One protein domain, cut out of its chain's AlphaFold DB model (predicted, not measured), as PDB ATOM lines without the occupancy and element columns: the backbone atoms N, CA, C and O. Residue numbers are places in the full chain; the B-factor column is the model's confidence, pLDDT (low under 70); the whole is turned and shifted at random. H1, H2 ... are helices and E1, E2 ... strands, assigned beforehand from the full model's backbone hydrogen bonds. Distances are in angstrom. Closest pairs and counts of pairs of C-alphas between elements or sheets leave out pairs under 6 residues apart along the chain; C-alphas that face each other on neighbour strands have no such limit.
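This is residues 431 to 592 of the 859 residues of the protein "AAA domain-containing protein" of Dehalococcoides mccartyi (UniProt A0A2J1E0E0). A twisted sheet of four strands forms the middle layer, with one long helix, H1, packed slantwise over one face and another, H2, packed along the strands over the other. The remaining helices gather in two groups toward opposite ends of the strands: H5 and short H4 beside H1, H3 and H6 beside H2. The printed part has 162 residues with six named helices and four named strands, in the order H1 E1 H2 H3 E2 E3 H4 H5 E4 H6; the sheet is antiparallel, in the order E1 E3 E2 E4, and the class is mixed, helices and strands. The whole is compact, with a radius of gyration of the C-alphas of 16.5 A, and spans 50 by 40 by 23 A.

H1, residues 431 to 446, begins at C-alpha 431 at (215.973, 245.849, 183.659) and is 22.6 A long. E1, residues 452 to 459, follows at 23.5 A. H2, residues 468 to 483, is 23.1 A long, and H3, residues 492 to 505, is 19.8 A long. E2, residues 512 to 523, measures 33.6 A and ends at C-alpha 523 at (213.197, 250.432, 187.295). E3, residues 529 to 538, measures 29.7 A. H4 is residues 547 to 550, and H5, residues 552 to 564, is 18.5 A long. E4, residues 567 to 579, is 30.0 A from first to last C-alpha and bends by 76 degrees at residue 576. H6, residues 582 to 588, ends at C-alpha 588 at (196.258, 258.352, 153.740).

In the sheet, E1 and E4 are edge strands. E1 and E3 are antiparallel at 166 degrees, with N 454 and O 534 at 2.9 A. E2 and E3 form a hairpin, with N 517 and O 535 at 2.9 A. E2 and E4 are antiparallel at 165 degrees, with N 518 and O 573 at 2.8 A. H1 is on the sheet at a height of 7.8 A, over E3 and E2, slantwise to the strands at 44 degrees to E2 on the local plane; its C-alpha 431 is 6.5 A from C-alpha 523, the closest pair of H1 and E2. H2 is on the opposite face at a height of 8.9 A, over E2, E4 and, only just, E3, with 3 C-alphas falling on E3. It runs along the strands, at 4 degrees to E4 on the local plane, and the closest C-alphas of H2 and E4, Tyr 476 and Val 577, are 6.5 A apart. E1, H2 H3, E2 and E3, H4 H5, E4 are split strand-helix-strand units, two strands running the same way with another strand between them, each with a right-handed crossover. H5 stands at the sheet's level and touches H1 at a shallow tilt of 13 degrees, opposite ways, closest at the C-alphas of Leu 438 and Ala 562, 7.0 A. H4 and H5 are close but not clearly touching, with the C-alphas of Gln 548 and Trp 555 closest at 6.3 A. H3 only grazes the sheet with residues 501 to 505. With residues 497 to 501 alone it touches H2, about perpendicular at 84 degrees, and the closest C-alphas, Arg 475 and Ile 497, are 5.7 A apart. With residues 502 to 505 alone H3 touches H6 at a steep tilt of 43 degrees, opposite ways; the closest C-alphas, Ala 505 and Leu 582, are 4.7 A apart. H1 and H2 are apart. In H1, H2, H3, H5 and H6 every O i to N i+4 pair is within hydrogen-bond range; H4 is too short for such a pair.

The two C-alphas farthest apart, of Ile 564 and Gly 590, are 49.8 A apart. The printed part has no cut, and no link is long. The mean pLDDT of the printed part is 84.7, and residues 460 to 466, 540 to 546 and 550 are under 70.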
ATOM      1  N   PHE A 431     217.316 245.285 183.654       88.62
ATOM      2  CA  PHE A 431     215.973 245.849 183.659       88.62
ATOM      3  C   PHE A 431     215.107 245.317 182.507       88.62
ATOM      4  O   PHE A 431     213.982 244.884 182.738       88.62
ATOM      5  N   SER A 432     215.655 245.232 181.291       84.75
ATOM      6  CA  SER A 432     214.940 244.651 180.146       84.75
ATOM      7  C   SER A 432     214.516 243.199 180.384       84.75
ATOM      8  O   SER A 432     213.418 242.803 180.001       84.75
ATOM      9  N   GLU A 433     215.357 242.408 181.057       84.38
ATOM     10  CA  GLU A 433     215.074 241.005 181.358       84.38
ATOM     11  C   GLU A 433     213.927 240.879 182.366       84.38
ATOM     12  O   GLU A 433     213.031 240.054 182.179       84.38
ATOM     13  N   LYS A 434     213.927 241.734 183.400       89.81
ATOM     14  CA  LYS A 434     212.826 241.865 184.366       89.81
ATOM     15  C   LYS A 434     211.511 242.171 183.643       89.81
ATOM     16  O   LYS A 434     210.526 241.462 183.847       89.81
ATOM     17  N   CYS A 435     211.514 243.149 182.733       89.31
ATOM     18  CA  CYS A 435     210.342 243.494 181.926       89.31
ATOM     19  C   CYS A 435     209.879 242.334 181.038       89.31
ATOM     20  O   CYS A 435     208.698 242.011 181.038       89.31
ATOM     21  N   ILE A 436     210.780 241.661 180.316       84.75
ATOM     22  CA  ILE A 436     210.419 240.534 179.437       84.75
ATOM     23  C   ILE A 436     209.763 239.402 180.234       84.75
ATOM     24  O   ILE A 436     208.750 238.850 179.805       84.75
ATOM     25  N   LYS A 437     210.297 239.064 181.411       86.38
ATOM     26  CA  LYS A 437     209.707 238.028 182.270       86.38
ATOM     27  C   LYS A 437     208.343 238.431 182.816       86.38
ATOM     28  O   LYS A 437     207.430 237.609 182.808       86.38
ATOM     29  N   LEU A 438     208.184 239.692 183.214       89.50
ATOM     30  CA  LEU A 438     206.887 240.242 183.597       89.50
ATOM     31  C   LEU A 438     205.870 240.137 182.448       89.50
ATOM     32  O   LEU A 438     204.760 239.653 182.654       89.50
ATOM     33  N   LEU A 439     206.256 240.526 181.231       86.81
ATOM     34  CA  LEU A 439     205.403 240.463 180.040       86.81
ATOM     35  C   LEU A 439     205.009 239.024 179.687       86.81
ATOM     36  O   LEU A 439     203.853 238.775 179.357       86.81
ATOM     37  N   ASN A 440     205.924 238.062 179.823       82.94
ATOM     38  CA  ASN A 440     205.611 236.642 179.634       82.94
ATOM     39  C   ASN A 440     204.597 236.139 180.676       82.94
ATOM     40  O   ASN A 440     203.668 235.405 180.330       82.94
ATOM     41  N   SER A 441     204.733 236.559 181.939       83.44
ATOM     42  CA  SER A 441     203.756 236.264 182.997       83.44
ATOM     43  C   SER A 441     202.393 236.900 182.733       83.44
ATOM     44  O   SER A 441     201.365 236.282 183.012       83.44
ATOM     45  N   LEU A 442     202.369 238.103 182.154       83.88
ATOM     46  CA  LEU A 442     201.139 238.768 181.730       83.88
ATOM     47  C   LEU A 442     200.468 238.005 180.591       83.88
ATOM     48  O   LEU A 442     199.324 237.599 180.753       83.88
ATOM     49  N   CYS A 443     201.182 237.725 179.497       81.00
ATOM     50  CA  CYS A 443     200.665 236.953 178.359       81.00
ATOM     51  C   CYS A 443     200.062 235.613 178.806       81.00
ATOM     52  O   CYS A 443     199.012 235.196 178.326       81.00
ATOM     53  N   TYR A 444     200.678 234.968 179.799       77.50
ATOM     54  CA  TYR A 444     200.123 233.764 180.407       77.50
ATOM     55  C   TYR A 444     198.744 233.990 181.048       77.50
ATOM     56  O   TYR A 444     197.825 233.215 180.799       77.50
ATOM     57  N   ILE A 445     198.589 235.036 181.864       79.19
ATOM     58  CA  ILE A 445     197.306 235.366 182.506       79.19
ATOM     59  C   ILE A 445     196.249 235.732 181.463       79.19
ATOM     60  O   ILE A 445     195.073 235.429 181.654       79.19
ATOM     61  N   LEU A 446     196.676 236.323 180.347       78.50
ATOM     62  CA  LEU A 446     195.821 236.618 179.199       78.50
ATOM     63  C   LEU A 446     195.418 235.371 178.405       78.50
ATOM     64  O   LEU A 446     194.413 235.401 177.700       78.50
ATOM     65  N   GLY A 447     196.172 234.277 178.524       76.25
ATOM     66  CA  GLY A 447     195.929 233.037 177.790       76.25
ATOM     67  C   GLY A 447     196.288 233.108 176.303       76.25
ATOM     68  O   GLY A 447     195.930 232.195 175.563       76.25
ATOM     69  N   ASP A 448     197.000 234.151 175.867       76.06
ATOM     70  CA  ASP A 448     197.368 234.370 174.467       76.06
ATOM     71  C   ASP A 448     198.752 235.033 174.342       76.06
ATOM     72  O   ASP A 448     199.272 235.617 175.294       76.06
ATOM     73  N   ASN A 449     199.375 234.928 173.168       76.94
ATOM     74  CA  ASN A 449     200.629 235.611 172.854       76.94
ATOM     75  C   ASN A 449     200.374 236.759 171.874       76.94
ATOM     76  O   ASN A 449     199.648 236.562 170.899       76.94
ATOM     77  N   PRO A 450     201.026 237.918 172.049       81.25
ATOM     78  CA  PRO A 450     200.880 239.005 171.099       81.25
ATOM     79  C   PRO A 450     201.431 238.605 169.723       81.25
ATOM     80  O   PRO A 450     202.458 237.925 169.616       81.25
ATOM     81  N   GLU A 451     200.757 239.058 168.665       78.12
ATOM     82  CA  GLU A 451     201.263 238.973 167.291       78.12
ATOM     83  C   GLU A 451     202.452 239.925 167.116       78.12
ATOM     84  O   GLU A 451     203.459 239.552 166.514       78.12
ATOM     85  N   ILE A 452     202.363 241.120 167.711       78.62
ATOM     86  CA  ILE A 452     203.415 242.140 167.681       78.62
ATOM     87  C   ILE A 452     203.705 242.586 169.114       78.62
ATOM     88  O   ILE A 452     202.796 242.925 169.869       78.62
ATOM     89  N   GLY A 453     204.982 242.590 169.489       80.94
ATOM     90  CA  GLY A 453     205.467 243.208 170.721       80.94
ATOM     91  C   GLY A 453     206.407 244.351 170.368       80.94
ATOM     92  O   GLY A 453     207.344 244.152 169.592       80.94
ATOM     93  N   TYR A 454     206.146 245.530 170.918       83.31
ATOM     94  CA  TYR A 454     206.948 246.724 170.697       83.31
ATOM     95  C   TYR A 454     207.275 247.375 172.035       83.31
ATOM     96  O   TYR A 454     206.383 247.657 172.828       83.31
ATOM     97  N   SER A 455     208.558 247.602 172.299       83.00
ATOM     98  CA  SER A 455     209.004 248.192 173.560       83.00
ATOM     99  C   SER A 455     209.960 249.347 173.319       83.00
ATOM    100  O   SER A 455     210.913 249.219 172.547       83.00
ATOM    101  N   ILE A 456     209.732 250.447 174.033       80.69
ATOM    102  CA  ILE A 456     210.547 251.660 174.009       80.69
ATOM    103  C   ILE A 456     211.201 251.838 175.380       80.69
ATOM    104  O   ILE A 456     210.548 251.725 176.419       80.69
ATOM    105  N   PHE A 457     212.505 252.108 175.380       80.44
ATOM    106  CA  PHE A 457     213.256 252.475 176.577       80.44
ATOM    107  C   PHE A 457     213.336 253.999 176.690       80.44
ATOM    108  O   PHE A 457     213.827 254.661 175.777       80.44
ATOM    109  N   HIS A 458     212.888 254.530 177.820       77.94
ATOM    110  CA  HIS A 458     212.848 255.949 178.144       77.94
ATOM    111  C   HIS A 458     213.866 256.275 179.237       77.94
ATOM    112  O   HIS A 458     214.006 255.535 180.217       77.94
ATOM    113  N   THR A 459     214.546 257.416 179.093       73.81
ATOM    114  CA  THR A 459     215.375 257.993 180.161       73.81
ATOM    115  C   THR A 459     214.829 259.355 180.560       73.81
ATOM    116  O   THR A 459     214.704 260.257 179.734       73.81
ATOM    117  N   PHE A 460     214.516 259.517 181.845       66.56
ATOM    118  CA  PHE A 460     213.760 260.661 182.376       66.56
ATOM    119  C   PHE A 460     214.423 262.031 182.142       66.56
ATOM    120  O   PHE A 460     213.759 263.058 182.178       66.56
ATOM    121  N   PHE A 461     215.738 262.077 181.905       58.66
ATOM    122  CA  PHE A 461     216.438 263.331 181.599       58.66
ATOM    123  C   PHE A 461     216.192 263.838 180.171       58.66
ATOM    124  O   PHE A 461     216.463 265.006 179.895       58.66
ATOM    125  N   GLN A 462     215.730 262.975 179.262       55.28
ATOM    126  CA  GLN A 462     215.545 263.295 177.842       55.28
ATOM    127  C   GLN A 462     214.068 263.437 177.465       55.28
ATOM    128  O   GLN A 462     213.726 264.306 176.664       55.28
ATOM    129  N   ASP A 463     213.196 262.645 178.088       57.31
ATOM    130  CA  ASP A 463     211.764 262.642 177.810       57.31
ATOM    131  C   ASP A 463     211.026 263.449 178.888       57.31
ATOM    132  O   ASP A 463     210.981 263.050 180.049       57.31
ATOM    133  N   GLN A 464     210.472 264.610 178.522       56.72
ATOM    134  CA  GLN A 464     209.691 265.459 179.435       56.72
ATOM    135  C   GLN A 464     208.530 264.690 180.098       56.72
ATOM    136  O   GLN A 464     207.974 263.770 179.494       56.72
ATOM    137  N   GLU A 465     208.145 265.126 181.307       55.47
ATOM    138  CA  GLU A 465     206.983 264.654 182.076       55.47
ATOM    139  C   GLU A 465     205.718 264.620 181.201       55.47
ATOM    140  O   GLU A 465     205.074 265.638 180.956       55.47
ATOM    141  N   GLY A 466     205.360 263.444 180.700       66.38
ATOM    142  CA  GLY A 466     204.148 263.243 179.923       66.38
ATOM    143  C   GLY A 466     203.602 261.854 180.177       66.38
ATOM    144  O   GLY A 466     204.368 260.903 180.327       66.38
ATOM    145  N   ASP A 467     202.278 261.746 180.221       85.06
ATOM    146  CA  ASP A 467     201.583 260.465 180.268       85.06
ATOM    147  C   ASP A 467     201.926 259.674 178.993       85.06
ATOM    148  O   ASP A 467     201.465 259.966 177.885       85.06
ATOM    149  N   LEU A 468     202.816 258.696 179.150       88.50
ATOM    150  CA  LEU A 468     203.312 257.852 178.072       88.50
ATOM    151  C   LEU A 468     202.194 257.036 177.422       88.50
ATOM    152  O   LEU A 468     202.233 256.802 176.215       88.50
ATOM    153  N   ILE A 469     201.177 256.638 178.188       90.25
ATOM    154  CA  ILE A 469     200.008 255.938 177.654       90.25
ATOM    155  C   ILE A 469     199.144 256.905 176.849       90.25
ATOM    156  O   ILE A 469     198.646 256.525 175.786       90.25
ATOM    157  N   GLN A 470     198.999 258.151 177.298       92.31
ATOM    158  CA  GLN A 470     198.308 259.175 176.519       92.31
ATOM    159  C   GLN A 470     198.988 259.400 175.166       92.31
ATOM    160  O   GLN A 470     198.285 259.417 174.162       92.31
ATOM    161  N   LYS A 471     200.329 259.418 175.090       90.62
ATOM    162  CA  LYS A 471     201.042 259.477 173.795       90.62
ATOM    163  C   LYS A 471     200.661 258.323 172.858       90.62
ATOM    164  O   LYS A 471     200.489 258.536 171.659       90.62
ATOM    165  N   VAL A 472     200.476 257.108 173.385       92.44
ATOM    166  CA  VAL A 472     199.999 255.968 172.575       92.44
ATOM    167  C   VAL A 472     198.559 256.180 172.127       92.44
ATOM    168  O   VAL A 472     198.245 255.948 170.964       92.44
ATOM    169  N   LYS A 473     197.673 256.646 173.013       92.94
ATOM    170  CA  LYS A 473     196.284 256.962 172.644       92.94
ATOM    171  C   LYS A 473     196.235 258.025 171.550       92.94
ATOM    172  O   LYS A 473     195.516 257.841 170.574       92.94
ATOM    173  N   ASP A 474     197.034 259.079 171.671       92.31
ATOM    174  CA  ASP A 474     197.132 260.153 170.682       92.31
ATOM    175  C   ASP A 474     197.595 259.608 169.326       92.31
ATOM    176  O   ASP A 474     197.025 259.955 168.292       92.31
ATOM    177  N   ARG A 475     198.543 258.659 169.322       92.56
ATOM    178  CA  ARG A 475     198.987 257.943 168.116       92.56
ATOM    179  C   ARG A 475     197.849 257.213 167.404       92.56
ATOM    180  O   ARG A 475     197.756 257.251 166.177       92.56
ATOM    181  N   TYR A 476     196.964 256.563 168.154       92.88
ATOM    182  CA  TYR A 476     195.843 255.815 167.579       92.88
ATOM    183  C   TYR A 476     194.635 256.682 167.245       92.88
ATOM    184  O   TYR A 476     193.967 256.422 166.244       92.88
ATOM    185  N   HIS A 477     194.407 257.763 167.988       93.88
ATOM    186  CA  HIS A 477     193.485 258.817 167.574       93.88
ATOM    187  C   HIS A 477     193.930 259.441 166.256       93.88
ATOM    188  O   HIS A 477     193.112 259.602 165.356       93.88
ATOM    189  N   PHE A 478     195.227 259.694 166.098       93.25
ATOM    190  CA  PHE A 478     195.800 260.189 164.856       93.25
ATOM    191  C   PHE A 478     195.598 259.211 163.686       93.25
ATOM    192  O   PHE A 478     195.160 259.623 162.612       93.25
ATOM    193  N   ILE A 479     195.831 257.906 163.881       91.50
ATOM    194  CA  ILE A 479     195.543 256.888 162.852       91.50
ATOM    195  C   ILE A 479     194.044 256.852 162.511       91.50
ATOM    196  O   ILE A 479     193.689 256.830 161.334       91.50
ATOM    197  N   SER A 480     193.163 256.898 163.512       92.94
ATOM    198  CA  SER A 480     191.710 256.942 163.305       92.94
ATOM    199  C   SER A 480     191.278 258.190 162.528       92.94
ATOM    200  O   SER A 480     190.451 258.101 161.617       92.94
ATOM    201  N   ASP A 481     191.852 259.349 162.850       93.75
ATOM    202  CA  ASP A 481     191.611 260.613 162.157       93.75
ATOM    203  C   ASP A 481     192.016 260.501 160.679       93.75
ATOM    204  O   ASP A 481     191.213 260.825 159.797       93.75
ATOM    205  N   LEU A 482     193.200 259.948 160.394       91.00
ATOM    206  CA  LEU A 482     193.660 259.688 159.026       91.00
ATOM    207  C   LEU A 482     192.725 258.736 158.268       91.00
ATOM    208  O   LEU A 482     192.352 259.023 157.129       91.00
ATOM    209  N   ILE A 483     192.295 257.637 158.898       91.12
ATOM    210  CA  ILE A 483     191.354 256.672 158.302       91.12
ATOM    211  C   ILE A 483     190.009 257.339 157.981       91.12
ATOM    212  O   ILE A 483     189.409 257.047 156.944       91.12
ATOM    213  N   SER A 484     189.558 258.270 158.828       93.88
ATOM    214  CA  SER A 484     188.318 259.033 158.631       93.88
ATOM    215  C   SER A 484     188.414 260.122 157.550       93.88
ATOM    216  O   SER A 484     187.413 260.758 157.221       93.88
ATOM    217  N   GLY A 485     189.603 260.331 156.973       93.12
ATOM    218  CA  GLY A 485     189.861 261.333 155.940       93.12
ATOM    219  C   GLY A 485     190.157 262.733 156.482       93.12
ATOM    220  O   GLY A 485     190.146 263.697 155.712       93.12
ATOM    221  N   LYS A 486     190.427 262.875 157.785       94.12
ATOM    222  CA  LYS A 486     190.883 264.140 158.360       94.12
ATOM    223  C   LYS A 486     192.321 264.406 157.913       94.12
ATOM    224  O   LYS A 486     193.186 263.536 157.992       94.12
ATOM    225  N   ALA A 487     192.569 265.616 157.416       89.19
ATOM    226  CA  ALA A 487     193.895 266.007 156.961       89.19
ATOM    227  C   ALA A 487     194.872 266.108 158.143       89.19
ATOM    228  O   ALA A 487     194.520 266.635 159.197       89.19
ATOM    229  N   MET A 488     196.104 265.641 157.931       89.81
ATOM    230  CA  MET A 488     197.196 265.791 158.889       89.81
ATOM    231  C   MET A 488     197.546 267.274 159.058       89.81
ATOM    232  O   MET A 488     197.823 267.965 158.072       89.81
ATOM    233  N   GLU A 489     197.568 267.756 160.297       91.06
ATOM    234  CA  GLU A 489     198.096 269.085 160.594       91.06
ATOM    235  C   GLU A 489     199.612 269.110 160.334       91.06
ATOM    236  O   GLU A 489     200.329 268.129 160.534       91.06
ATOM    237  N   ASN A 490     200.118 270.221 159.795       87.38
ATOM    238  CA  ASN A 490     201.524 270.332 159.391       87.38
ATOM    239  C   ASN A 490     202.413 270.919 160.501       87.38
ATOM    240  O   ASN A 490     203.331 271.698 160.227       87.38
ATOM    241  N   ASP A 491     202.116 270.580 161.746       90.94
ATOM    242  CA  ASP A 491     202.874 270.968 162.928       90.94
ATOM    243  C   ASP A 491     203.908 269.889 163.316       90.94
ATOM    244  O   ASP A 491     203.944 268.782 162.774       90.94
ATOM    245  N   GLU A 492     204.819 270.238 164.222       83.81
ATOM    246  CA  GLU A 492     205.904 269.354 164.659       83.81
ATOM    247  C   GLU A 492     205.400 268.129 165.438       83.81
ATOM    248  O   GLU A 492     205.942 267.034 165.276       83.81
ATOM    249  N   HIS A 493     204.330 268.283 166.221       86.69
ATOM    250  CA  HIS A 493     203.759 267.213 167.031       86.69
ATOM    251  C   HIS A 493     203.088 266.149 166.151       86.69
ATOM    252  O   HIS A 493     203.422 264.969 166.270       86.69
ATOM    253  N   SER A 494     202.264 266.558 165.180       85.31
ATOM    254  CA  SER A 494     201.675 265.650 164.182       85.31
ATOM    255  C   SER A 494     202.741 264.888 163.387       85.31
ATOM    256  O   SER A 494     202.594 263.693 163.132       85.31
ATOM    257  N   ARG A 495     203.857 265.540 163.026       83.56
ATOM    258  CA  ARG A 495     204.986 264.877 162.342       83.56
ATOM    259  C   ARG A 495     205.694 263.857 163.234       83.56
ATOM    260  O   ARG A 495     206.074 262.796 162.739       83.56
ATOM    261  N   SER A 496     205.870 264.171 164.517       84.38
ATOM    262  CA  SER A 496     206.446 263.245 165.497       84.38
ATOM    263  C   SER A 496     205.565 262.006 165.655       84.38
ATOM    264  O   SER A 496     206.050 260.888 165.488       84.38
ATOM    265  N   ILE A 497     204.258 262.198 165.874       85.69
ATOM    266  CA  ILE A 497     203.286 261.102 165.993       85.69
ATOM    267  C   ILE A 497     203.272 260.249 164.724       85.69
ATOM    268  O   ILE A 497     203.359 259.026 164.801       85.69
ATOM    269  N   PHE A 498     203.232 260.878 163.547       86.06
ATOM    270  CA  PHE A 498     203.264 260.159 162.275       86.06
ATOM    271  C   PHE A 498     204.510 259.273 162.137       86.06
ATOM    272  O   PHE A 498     204.414 258.147 161.649       86.06
ATOM    273  N   SER A 499     205.676 259.750 162.586       82.19
ATOM    274  CA  SER A 499     206.906 258.953 162.583       82.19
ATOM    275  C   SER A 499     206.789 257.713 163.473       82.19
ATOM    276  O   SER A 499     207.258 256.642 163.088       82.19
ATOM    277  N   GLU A 500     206.152 257.823 164.641       83.81
ATOM    278  CA  GLU A 500     205.886 256.671 165.511       83.81
ATOM    279  C   GLU A 500     204.885 255.695 164.881       83.81
ATOM    280  O   GLU A 500     205.131 254.487 164.867       83.81
ATOM    281  N   CYS A 501     203.791 256.202 164.297       85.88
ATOM    282  CA  CYS A 501     202.827 255.389 163.549       85.88
ATOM    283  C   CYS A 501     203.517 254.608 162.429       85.88
ATOM    284  O   CYS A 501     203.255 253.421 162.253       85.88
ATOM    285  N   ALA A 502     204.412 255.261 161.681       83.62
ATOM    286  CA  ALA A 502     205.143 254.643 160.583       83.62
ATOM    287  C   ALA A 502     206.054 253.510 161.064       83.62
ATOM    288  O   ALA A 502     206.135 252.483 160.392       83.62
ATOM    289  N   ASN A 503     206.688 253.653 162.232       80.38
ATOM    290  CA  ASN A 503     207.505 252.593 162.817       80.38
ATOM    291  C   ASN A 503     206.672 251.344 163.119       80.38
ATOM    292  O   ASN A 503     207.074 250.258 162.715       80.38
ATOM    293  N   ILE A 504     205.500 251.496 163.746       82.81
ATOM    294  CA  ILE A 504     204.591 250.374 164.048       82.81
ATOM    295  C   ILE A 504     204.015 249.776 162.773       82.81
ATOM    296  O   ILE A 504     204.030 248.561 162.604       82.81
ATOM    297  N   ALA A 505     203.557 250.616 161.845       83.62
ATOM    298  CA  ALA A 505     202.993 250.189 160.567       83.62
ATOM    299  C   ALA A 505     203.993 249.382 159.722       83.62
ATOM    300  O   ALA A 505     203.601 248.574 158.883       83.62
ATOM    301  N   ASN A 506     205.293 249.582 159.953       75.25
ATOM    302  CA  ASN A 506     206.364 248.811 159.330       75.25
ATOM    303  C   ASN A 506     206.553 247.413 159.958       75.25
ATOM    304  O   ASN A 506     207.223 246.564 159.376       75.25
ATOM    305  N   LEU A 507     205.981 247.168 161.144       72.31
ATOM    306  CA  LEU A 507     206.009 245.874 161.844       72.31
ATOM    307  C   LEU A 507     204.773 245.029 161.530       72.31
ATOM    308  O   LEU A 507     204.774 243.820 161.748       72.31
ATOM    309  N   VAL A 508     203.716 245.680 161.050       76.44
ATOM    310  CA  VAL A 508     202.409 245.085 160.794       76.44
ATOM    311  C   VAL A 508     202.417 244.405 159.428       76.44
ATOM    312  O   VAL A 508     202.379 245.061 158.388       76.44
ATOM    313  N   GLU A 509     202.430 243.072 159.430       70.56
ATOM    314  CA  GLU A 509     202.284 242.271 158.208       70.56
ATOM    315  C   GLU A 509     200.847 242.350 157.662       70.56
ATOM    316  O   GLU A 509     200.631 242.411 156.450       70.56
ATOM    317  N   ARG A 510     199.851 242.383 158.558       79.88
ATOM    318  CA  ARG A 510     198.424 242.351 158.220       79.88
ATOM    319  C   ARG A 510     197.702 243.563 158.784       79.88
ATOM    320  O   ARG A 510     197.603 243.733 159.991       79.88
ATOM    321  N   GLN A 511     197.150 244.385 157.896       89.00
ATOM    322  CA  GLN A 511     196.231 245.446 158.299       89.00
ATOM    323  C   GLN A 511     194.966 244.827 158.915       89.00
ATOM    324  O   GLN A 511     194.394 243.895 158.347       89.00
ATOM    325  N   GLY A 512     194.513 245.362 160.047       90.88
ATOM    326  CA  GLY A 512     193.344 244.835 160.745       90.88
ATOM    327  C   GLY A 512     193.116 245.459 162.116       90.88
ATOM    328  O   GLY A 512     193.812 246.393 162.513       90.88
ATOM    329  N   LYS A 513     192.124 244.914 162.822       90.81
ATOM    330  CA  LYS A 513     191.813 245.271 164.204       90.81
ATOM    331  C   LYS A 513     192.668 244.468 165.167       90.81
ATOM    332  O   LYS A 513     192.771 243.250 165.044       90.81
ATOM    333  N   TYR A 514     193.224 245.165 166.141       90.81
ATOM    334  CA  TYR A 514     194.043 244.597 167.195       90.81
ATOM    335  C   TYR A 514     193.533 245.065 168.551       90.81
ATOM    336  O   TYR A 514     193.082 246.201 168.700       90.81
ATOM    337  N   CYS A 515     193.665 244.210 169.559       90.19
ATOM    338  CA  CYS A 515     193.639 244.666 170.940       90.19
ATOM    339  C   CYS A 515     195.057 245.046 171.339       90.19
ATOM    340  O   CYS A 515     195.973 244.222 171.280       90.19
ATOM    341  N   LEU A 516     195.231 246.309 171.708       91.31
ATOM    342  CA  LEU A 516     196.486 246.836 172.196       91.31
ATOM    343  C   LEU A 516     196.466 246.867 173.716       91.31
ATOM    344  O   LEU A 516     195.618 247.521 174.325       91.31
ATOM    345  N   TYR A 517     197.450 246.202 174.306       90.94
ATOM    346  CA  TYR A 517     197.746 246.286 175.723       90.94
ATOM    347  C   TYR A 517     199.045 247.067 175.943       90.94
ATOM    348  O   TYR A 517     200.118 246.647 175.505       90.94
ATOM    349  N   CYS A 518     198.944 248.201 176.629       92.44
ATOM    350  CA  CYS A 518     200.055 249.079 176.968       92.44
ATOM    351  C   CYS A 518     200.415 248.936 178.444       92.44
ATOM    352  O   CYS A 518     199.533 248.953 179.304       92.44
ATOM    353  N   ILE A 519     201.710 248.866 178.737       92.50
ATOM    354  CA  ILE A 519     202.237 248.826 180.099       92.50
ATOM    355  C   ILE A 519     203.480 249.705 180.228       92.50
ATOM    356  O   ILE A 519     204.407 249.610 179.420       92.50
ATOM    357  N   SER A 520     203.503 250.532 181.268       93.50
ATOM    358  CA  SER A 520     204.652 251.354 181.650       93.50
ATOM    359  C   SER A 520     205.309 250.754 182.887       93.50
ATOM    360  O   SER A 520     204.666 250.584 183.923       93.50
ATOM    361  N   ILE A 521     206.588 250.407 182.775       93.81
ATOM    362  CA  ILE A 521     207.352 249.724 183.820       93.81
ATOM    363  C   ILE A 521     208.529 250.617 184.200       93.81
ATOM    364  O   ILE A 521     209.313 250.976 183.326       93.81
ATOM    365  N   ARG A 522     208.698 250.948 185.482       94.00
ATOM    366  CA  ARG A 522     209.858 251.703 185.987       94.00
ATOM    367  C   ARG A 522     210.841 250.792 186.711       94.00
ATOM    368  O   ARG A 522     210.443 249.859 187.413       94.00
ATOM    369  N   ASN A 523     212.127 251.086 186.556       93.44
ATOM    370  CA  ASN A 523     213.197 250.432 187.295       93.44
ATOM    371  C   ASN A 523     213.317 251.032 188.706       93.44
ATOM    372  O   ASN A 523     213.520 252.238 188.849       93.44
ATOM    373  N   LEU A 524     213.215 250.213 189.758       92.06
ATOM    374  CA  LEU A 524     213.403 250.696 191.134       92.06
ATOM    375  C   LEU A 524     214.885 250.844 191.500       92.06
ATOM    376  O   LEU A 524     215.213 251.657 192.360       92.06
ATOM    377  N   ASP A 525     215.780 250.122 190.816       88.31
ATOM    378  CA  ASP A 525     217.233 250.248 191.003       88.31
ATOM    379  C   ASP A 525     217.772 251.549 190.380       88.31
ATOM    380  O   ASP A 525     218.789 252.092 190.816       88.31
ATOM    381  N   ASN A 526     217.082 252.065 189.358       87.06
ATOM    382  CA  ASN A 526     217.376 253.338 188.710       87.06
ATOM    383  C   ASN A 526     216.075 254.021 188.272       87.06
ATOM    384  O   ASN A 526     215.589 253.800 187.164       87.06
ATOM    385  N   SER A 527     215.535 254.897 189.118       87.12
ATOM    386  CA  SER A 527     214.241 255.553 188.885       87.12
ATOM    387  C   SER A 527     214.182 256.425 187.626       87.12
ATOM    388  O   SER A 527     213.089 256.809 187.214       87.12
ATOM    389  N   PHE A 528     215.322 256.728 186.997       85.00
ATOM    390  CA  PHE A 528     215.376 257.452 185.728       85.00
ATOM    391  C   PHE A 528     215.110 256.571 184.503       85.00
ATOM    392  O   PHE A 528     214.967 257.105 183.403       85.00
ATOM    393  N   GLU A 529     215.064 255.250 184.667       87.44
ATOM    394  CA  GLU A 529     214.826 254.295 183.588       87.44
ATOM    395  C   GLU A 529     213.380 253.809 183.602       87.44
ATOM    396  O   GLU A 529     212.854 253.359 184.624       87.44
ATOM    397  N   LEU A 530     212.753 253.849 182.430       90.88
ATOM    398  CA  LEU A 530     211.396 253.372 182.221       90.88
ATOM    399  C   LEU A 530     211.323 252.605 180.902       90.88
ATOM    400  O   LEU A 530     211.937 252.990 179.912       90.88
ATOM    401  N   ILE A 531     210.575 251.507 180.880       90.25
ATOM    402  CA  ILE A 531     210.251 250.764 179.664       90.25
ATOM    403  C   ILE A 531     208.748 250.842 179.438       90.25
ATOM    404  O   ILE A 531     207.959 250.394 180.269       90.25
ATOM    405  N   GLN A 532     208.365 251.375 178.284       91.50
ATOM    406  CA  GLN A 532     207.003 251.320 177.784       91.50
ATOM    407  C   GLN A 532     206.884 250.139 176.830       91.50
ATOM    408  O   GLN A 532     207.696 249.996 175.919       91.50
ATOM    409  N   THR A 533     205.900 249.270 177.039       91.19
ATOM    410  CA  THR A 533     205.644 248.126 176.159       91.19
ATOM    411  C   THR A 533     204.216 248.128 175.644       91.19
ATOM    412  O   THR A 533     203.267 248.361 176.387       91.19
ATOM    413  N   GLU A 534     204.095 247.816 174.365       91.56
ATOM    414  CA  GLU A 534     202.884 247.708 173.576       91.56
ATOM    415  C   GLU A 534     202.780 246.267 173.052       91.56
ATOM    416  O   GLU A 534     203.674 245.770 172.360       91.56
ATOM    417  N   MET A 535     201.703 245.573 173.411       89.88
ATOM    418  CA  MET A 535     201.422 244.198 173.001       89.88
ATOM    419  C   MET A 535     200.149 244.173 172.161       89.88
ATOM    420  O   MET A 535     199.080 244.539 172.644       89.88
ATOM    421  N   TYR A 536     200.266 243.733 170.912       88.50
ATOM    422  CA  TYR A 536     199.172 243.705 169.946       88.50
ATOM    423  C   TYR A 536     198.675 242.278 169.764       88.50
ATOM    424  O   TYR A 536     199.393 241.420 169.244       88.50
ATOM    425  N   PHE A 537     197.436 242.029 170.165       86.19
ATOM    426  CA  PHE A 537     196.773 240.739 170.032       86.19
ATOM    427  C   PHE A 537     195.838 240.775 168.831       86.19
ATOM    428  O   PHE A 537     194.990 241.666 168.715       86.19
ATOM    429  N   ASN A 538     196.015 239.815 167.927       85.06
ATOM    430  CA  ASN A 538     195.132 239.653 166.784       85.06
ATOM    431  C   ASN A 538     193.800 239.107 167.285       85.06
ATOM    432  O   ASN A 538     193.728 237.973 167.752       85.06
ATOM    433  N   GLN A 539     192.755 239.921 167.225       70.94
ATOM    434  CA  GLN A 539     191.447 239.506 167.696       70.94
ATOM    435  C   GLN A 539     190.564 239.139 166.512       70.94
ATOM    436  O   GLN A 539     190.107 239.999 165.763       70.94
ATOM    437  N   SER A 540     190.256 237.847 166.389       62.59
ATOM    438  CA  SER A 540     189.012 237.433 165.736       62.59
ATOM    439  C   SER A 540     187.793 237.734 166.617       62.59
ATOM    440  O   SER A 540     186.727 237.995 166.071       62.59
ATOM    441  N   ASP A 541     187.966 237.759 167.949       54.88
ATOM    442  CA  ASP A 541     186.933 238.097 168.935       54.88
ATOM    443  C   ASP A 541     187.456 239.131 169.956       54.88
ATOM    444  O   ASP A 541     188.519 238.914 170.548       54.88
ATOM    445  N   PRO A 542     186.735 240.245 170.197       52.88
ATOM    446  CA  PRO A 542     187.145 241.276 171.136       52.88
ATOM    447  C   PRO A 542     186.975 240.812 172.579       52.88
ATOM    448  O   PRO A 542     185.902 240.917 173.176       52.88
ATOM    449  N   VAL A 543     188.049 240.294 173.171       57.19
ATOM    450  CA  VAL A 543     188.115 240.144 174.623       57.19
ATOM    451  C   VAL A 543     188.525 241.505 175.172       57.19
ATOM    452  O   VAL A 543     189.649 241.958 174.963       57.19
ATOM    453  N   ASN A 544     187.597 242.184 175.846       57.12
ATOM    454  CA  ASN A 544     187.911 243.388 176.605       57.12
ATOM    455  C   ASN A 544     188.676 242.959 177.864       57.12
ATOM    456  O   ASN A 544     188.090 242.591 178.883       57.12
ATOM    457  N   ILE A 545     189.999 242.893 177.744       65.44
ATOM    458  CA  ILE A 545     190.893 242.432 178.798       65.44
ATOM    459  C   ILE A 545     191.204 243.622 179.710       65.44
ATOM    460  O   ILE A 545     192.245 244.268 179.599       65.44
ATOM    461  N   ASN A 546     190.316 243.908 180.658       69.75
ATOM    462  CA  ASN A 546     190.744 244.653 181.834       69.75
ATOM    463  C   ASN A 546     191.354 243.656 182.828       69.75
ATOM    464  O   ASN A 546     190.638 242.873 183.453       69.75
ATOM    465  N   LEU A 547     192.685 243.666 182.967       70.50
ATOM    466  CA  LEU A 547     193.396 242.773 183.892       70.50
ATOM    467  C   LEU A 547     192.880 242.877 185.330       70.50
ATOM    468  O   LEU A 547     192.856 241.873 186.042       70.50
ATOM    469  N   GLN A 548     192.444 244.071 185.739       72.12
ATOM    470  CA  GLN A 548     191.892 244.296 187.074       72.12
ATOM    471  C   GLN A 548     190.554 243.571 187.266       72.12
ATOM    472  O   GLN A 548     190.273 243.097 188.363       72.12
ATOM    473  N   ASP A 549     189.770 243.424 186.195       73.81
ATOM    474  CA  ASP A 549     188.436 242.822 186.241       73.81
ATOM    475  C   ASP A 549     188.476 241.299 186.050       73.81
ATOM    476  O   ASP A 549     187.619 240.586 186.571       73.81
ATOM    477  N   LEU A 550     189.474 240.781 185.325       67.06
ATOM    478  CA  LEU A 550     189.577 239.351 185.016       67.06
ATOM    479  C   LEU A 550     189.967 238.508 186.234       67.06
ATOM    480  O   LEU A 550     189.409 237.429 186.438       67.06
ATOM    481  N   ASN A 551     190.929 238.975 187.039       75.38
ATOM    482  CA  ASN A 551     191.354 238.291 188.261       75.38
ATOM    483  C   ASN A 551     192.133 239.250 189.187       75.38
ATOM    484  O   ASN A 551     193.364 239.329 189.087       75.38
ATOM    485  N   PRO A 552     191.453 239.943 190.125       83.62
ATOM    486  CA  PRO A 552     192.090 240.903 191.030       83.62
ATOM    487  C   PRO A 552     193.268 240.307 191.808       83.62
ATOM    488  O   PRO A 552     194.284 240.962 192.013       83.62
ATOM    489  N   THR A 553     193.161 239.038 192.209       85.62
ATOM    490  CA  THR A 553     194.223 238.342 192.942       85.62
ATOM    491  C   THR A 553     195.446 238.092 192.065       85.62
ATOM    492  O   THR A 553     196.567 238.300 192.518       85.62
ATOM    493  N   ALA A 554     195.258 237.684 190.807       83.38
ATOM    494  CA  ALA A 554     196.376 237.486 189.886       83.38
ATOM    495  C   ALA A 554     197.092 238.806 189.576       83.38
ATOM    496  O   ALA A 554     198.319 238.834 189.537       83.38
ATOM    497  N   TRP A 555     196.346 239.900 189.407       88.19
ATOM    498  CA  TRP A 555     196.925 241.222 189.166       88.19
ATOM    499  C   TRP A 555     197.745 241.737 190.354       88.19
ATOM    500  O   TRP A 555     198.885 242.165 190.179       88.19
ATOM    501  N   GLU A 556     197.212 241.641 191.574       90.62
ATOM    502  CA  GLU A 556     197.953 242.022 192.783       90.62
ATOM    503  C   GLU A 556     199.200 241.152 192.989       90.62
ATOM    504  O   GLU A 556     200.255 241.655 193.381       90.62
ATOM    505  N   ASN A 557     199.132 239.866 192.637       88.62
ATOM    506  CA  ASN A 557     200.316 239.018 192.650       88.62
ATOM    507  C   ASN A 557     201.367 239.475 191.633       88.62
ATOM    508  O   ASN A 557     202.540 239.525 191.989       88.62
ATOM    509  N   ILE A 558     200.975 239.849 190.409       88.81
ATOM    510  CA  ILE A 558     201.916 240.378 189.411       88.81
ATOM    511  C   ILE A 558     202.617 241.635 189.929       88.81
ATOM    512  O   ILE A 558     203.831 241.753 189.784       88.81
ATOM    513  N   LYS A 559     201.882 242.570 190.542       92.31
ATOM    514  CA  LYS A 559     202.487 243.776 191.130       92.31
ATOM    515  C   LYS A 559     203.507 243.419 192.203       92.31
ATOM    516  O   LYS A 559     204.633 243.898 192.157       92.31
ATOM    517  N   LYS A 560     203.146 242.515 193.115       92.06
ATOM    518  CA  LYS A 560     204.062 242.035 194.154       92.06
ATOM    519  C   LYS A 560     205.302 241.362 193.556       92.06
ATOM    520  O   LYS A 560     206.408 241.555 194.043       92.06
ATOM    521  N   GLN A 561     205.133 240.573 192.496       90.06
ATOM    522  CA  GLN A 561     206.236 239.943 191.768       90.06
ATOM    523  C   GLN A 561     207.144 240.976 191.092       90.06
ATOM    524  O   GLN A 561     208.364 240.850 191.157       90.06
ATOM    525  N   ALA A 562     206.560 242.013 190.487       92.31
ATOM    526  CA  ALA A 562     207.291 243.143 189.929       92.31
ATOM    527  C   ALA A 562     208.133 243.841 191.013       92.31
ATOM    528  O   ALA A 562     209.336 244.012 190.822       92.31
ATOM    529  N   GLU A 563     207.544 244.139 192.175       92.88
ATOM    530  CA  GLU A 563     208.244 244.766 193.304       92.88
ATOM    531  C   GLU A 563     209.418 243.916 193.811       92.88
ATOM    532  O   GLU A 563     210.507 244.446 194.024       92.88
ATOM    533  N   ILE A 564     209.235 242.595 193.944       90.19
ATOM    534  CA  ILE A 564     210.309 241.661 194.337       90.19
ATOM    535  C   ILE A 564     211.431 241.645 193.291       90.19
ATOM    536  O   ILE A 564     212.608 241.573 193.640       90.19
ATOM    537  N   ALA A 565     211.088 241.779 192.011       89.56
ATOM    538  CA  ALA A 565     212.053 241.938 190.931       89.56
ATOM    539  C   ALA A 565     212.643 243.362 190.841       89.56
ATOM    540  O   ALA A 565     213.375 243.656 189.891       89.56
ATOM    541  N   HIS A 566     212.368 244.244 191.807       93.62
ATOM    542  CA  HIS A 566     212.803 245.641 191.832       93.62
ATOM    543  C   HIS A 566     212.349 246.440 190.595       93.62
ATOM    544  O   HIS A 566     213.097 247.243 190.035       93.62
ATOM    545  N   ILE A 567     211.113 246.216 190.149       94.69
ATOM    546  CA  ILE A 567     210.430 247.030 189.137       94.69
ATOM    547  C   ILE A 567     209.027 247.396 189.625       94.69
ATOM    548  O   ILE A 567     208.465 246.738 190.494       94.69
ATOM    549  N   VAL A 568     208.438 248.445 189.063       95.25
ATOM    550  CA  VAL A 568     207.053 248.827 189.363       95.25
ATOM    551  C   VAL A 568     206.278 249.028 188.072       95.25
ATOM    552  O   VAL A 568     206.794 249.592 187.108       95.25
ATOM    553  N   ILE A 569     205.041 248.538 188.048       94.06
ATOM    554  CA  ILE A 569     204.092 248.831 186.977       94.06
ATOM    555  C   ILE A 569     203.442 250.167 187.318       94.06
ATOM    556  O   ILE A 569     202.663 250.245 188.266       94.06
ATOM    557  N   GLU A 570     203.795 251.213 186.579       92.88
ATOM    558  CA  GLU A 570     203.292 252.563 186.838       92.88
ATOM    559  C   GLU A 570     201.890 252.770 186.291       92.88
ATOM    560  O   GLU A 570     201.050 253.370 186.956       92.88
ATOM    561  N   ASP A 571     201.652 252.271 185.080       91.50
ATOM    562  CA  ASP A 571     200.390 252.461 184.388       91.50
ATOM    563  C   ASP A 571     200.127 251.328 183.392       91.50
ATOM    564  O   ASP A 571     201.052 250.676 182.889       91.50
ATOM    565  N   THR A 572     198.847 251.098 183.111       92.25
ATOM    566  CA  THR A 572     198.370 250.114 182.140       92.25
ATOM    567  C   THR A 572     197.131 250.614 181.423       92.25
ATOM    568  O   THR A 572     196.217 251.144 182.054       92.25
ATOM    569  N   ALA A 573     197.028 250.332 180.130       91.38
ATOM    570  CA  ALA A 573     195.806 250.562 179.377       91.38
ATOM    571  C   ALA A 573     195.565 249.450 178.363       91.38
ATOM    572  O   ALA A 573     196.501 248.862 177.832       91.38
ATOM    573  N   CYS A 574     194.293 249.194 178.081       90.25
ATOM    574  CA  CYS A 574     193.859 248.265 177.052       90.25
ATOM    575  C   CYS A 574     192.816 248.961 176.181       90.25
ATOM    576  O   CYS A 574     191.867 249.542 176.713       90.25
ATOM    577  N   PHE A 575     192.991 248.934 174.864       90.50
ATOM    578  CA  PHE A 575     192.017 249.488 173.924       90.50
ATOM    579  C   PHE A 575     192.132 248.833 172.543       90.50
ATOM    580  O   PHE A 575     193.162 248.260 172.188       90.50
ATOM    581  N   GLU A 576     191.044 248.878 171.776       91.38
ATOM    582  CA  GLU A 576     191.033 248.422 170.383       91.38
ATOM    583  C   GLU A 576     191.704 249.461 169.480       91.38
ATOM    584  O   GLU A 576     191.494 250.665 169.643       91.38
ATOM    585  N   VAL A 577     192.493 248.991 168.517       92.38
ATOM    586  CA  VAL A 577     193.188 249.834 167.540       92.38
ATOM    587  C   VAL A 577     193.091 249.242 166.137       92.38
ATOM    588  O   VAL A 577     193.164 248.027 165.950       92.38
ATOM    589  N   ASP A 578     192.966 250.112 165.138       91.75
ATOM    590  CA  ASP A 578     193.129 249.745 163.733       91.75
ATOM    591  C   ASP A 578     194.599 249.944 163.343       91.75
ATOM    592  O   ASP A 578     195.115 251.063 163.364       91.75
ATOM    593  N   LEU A 579     195.288 248.859 162.983       91.25
ATOM    594  CA  LEU A 579     196.665 248.926 162.497       91.25
ATOM    595  C   LEU A 579     196.691 248.951 160.975       91.25
ATOM    596  O   LEU A 579     196.104 248.096 160.313       91.25
ATOM    597  N   LEU A 580     197.422 249.915 160.422       91.75
ATOM    598  CA  LEU A 580     197.712 250.021 158.997       91.75
ATOM    599  C   LEU A 580     199.098 249.443 158.714       91.75
ATOM    600  O   LEU A 580     200.004 249.594 159.529       91.75
ATOM    601  N   ASN A 581     199.288 248.849 157.536       89.25
ATOM    602  CA  ASN A 581     200.643 248.653 157.026       89.25
ATOM    603  C   ASN A 581     201.226 250.000 156.549       89.25
ATOM    604  O   ASN A 581     200.494 250.977 156.341       89.25
ATOM    605  N   LEU A 582     202.548 250.062 156.376       87.25
ATOM    606  CA  LEU A 582     203.235 251.307 156.019       87.25
ATOM    607  C   LEU A 582     202.695 251.932 154.721       87.25
ATOM    608  O   LEU A 582     202.481 253.138 154.669       87.25
ATOM    609  N   GLU A 583     202.430 251.136 153.682       88.44
ATOM    610  CA  GLU A 583     201.926 251.651 152.399       88.44
ATOM    611  C   GLU A 583     200.537 252.291 152.532       88.44
ATOM    612  O   GLU A 583     200.310 253.387 152.016       88.44
ATOM    613  N   SER A 584     199.627 251.647 153.269       91.75
ATOM    614  CA  SER A 584     198.306 252.189 153.588       91.75
ATOM    615  C   SER A 584     198.429 253.502 154.355       91.75
ATOM    616  O   SER A 584     197.805 254.485 153.961       91.75
ATOM    617  N   LEU A 585     199.269 253.558 155.397       91.62
ATOM    618  CA  LEU A 585     199.485 254.776 156.186       91.62
ATOM    619  C   LEU A 585     199.977 255.943 155.313       91.62
ATOM    620  O   LEU A 585     199.437 257.045 155.397       91.62
ATOM    621  N   LEU A 586     200.959 255.701 154.438       90.75
ATOM    622  CA  LEU A 586     201.484 256.729 153.534       90.75
ATOM    623  C   LEU A 586     200.429 257.216 152.531       90.75
ATOM    624  O   LEU A 586     200.323 258.417 152.272       90.75
ATOM    625  N   LYS A 587     199.595 256.303 152.022       92.69
ATOM    626  CA  LYS A 587     198.500 256.637 151.108       92.69
ATOM    627  C   LYS A 587     197.484 257.592 151.742       92.69
ATOM    628  O   LYS A 587     197.013 258.491 151.049       92.69
ATOM    629  N   TYR A 588     197.180 257.446 153.035       90.12
ATOM    630  CA  TYR A 588     196.258 258.352 153.740       90.12
ATOM    631  C   TYR A 588     196.782 259.787 153.853       90.12
ATOM    632  O   TYR A 588     195.990 260.724 153.814       90.12
ATOM    633  N   VAL A 589     198.102 259.981 153.918       89.94
ATOM    634  CA  VAL A 589     198.718 261.321 153.922       89.94
ATOM    635  C   VAL A 589     199.095 261.819 152.521       89.94
ATOM    636  O   VAL A 589     199.769 262.840 152.384       89.94
ATOM    637  N   GLY A 590     198.667 261.115 151.467       89.94
ATOM    638  CA  GLY A 590     198.946 261.482 150.077       89.94
ATOM    639  C   GLY A 590     200.426 261.392 149.699       89.94
ATOM    640  O   GLY A 590     200.858 262.068 148.766       89.94
ATOM    641  N   LEU A 591     201.207 260.590 150.426       88.69
ATOM    642  CA  LEU A 591     202.618 260.363 150.149       88.69
ATOM    643  C   LEU A 591     202.817 258.988 149.527       88.69
ATOM    644  O   LEU A 591     202.209 257.995 149.921       88.69
ATOM    645  N   GLU A 592     203.743 258.921 148.582       89.94
ATOM    646  CA  GLU A 592     204.284 257.644 148.141       89.94
ATOM    647  C   GLU A 592     205.533 257.308 148.950       89.94
ATOM    648  O   GLU A 592     206.329 258.183 149.304       89.94
TER     649      GLU A 592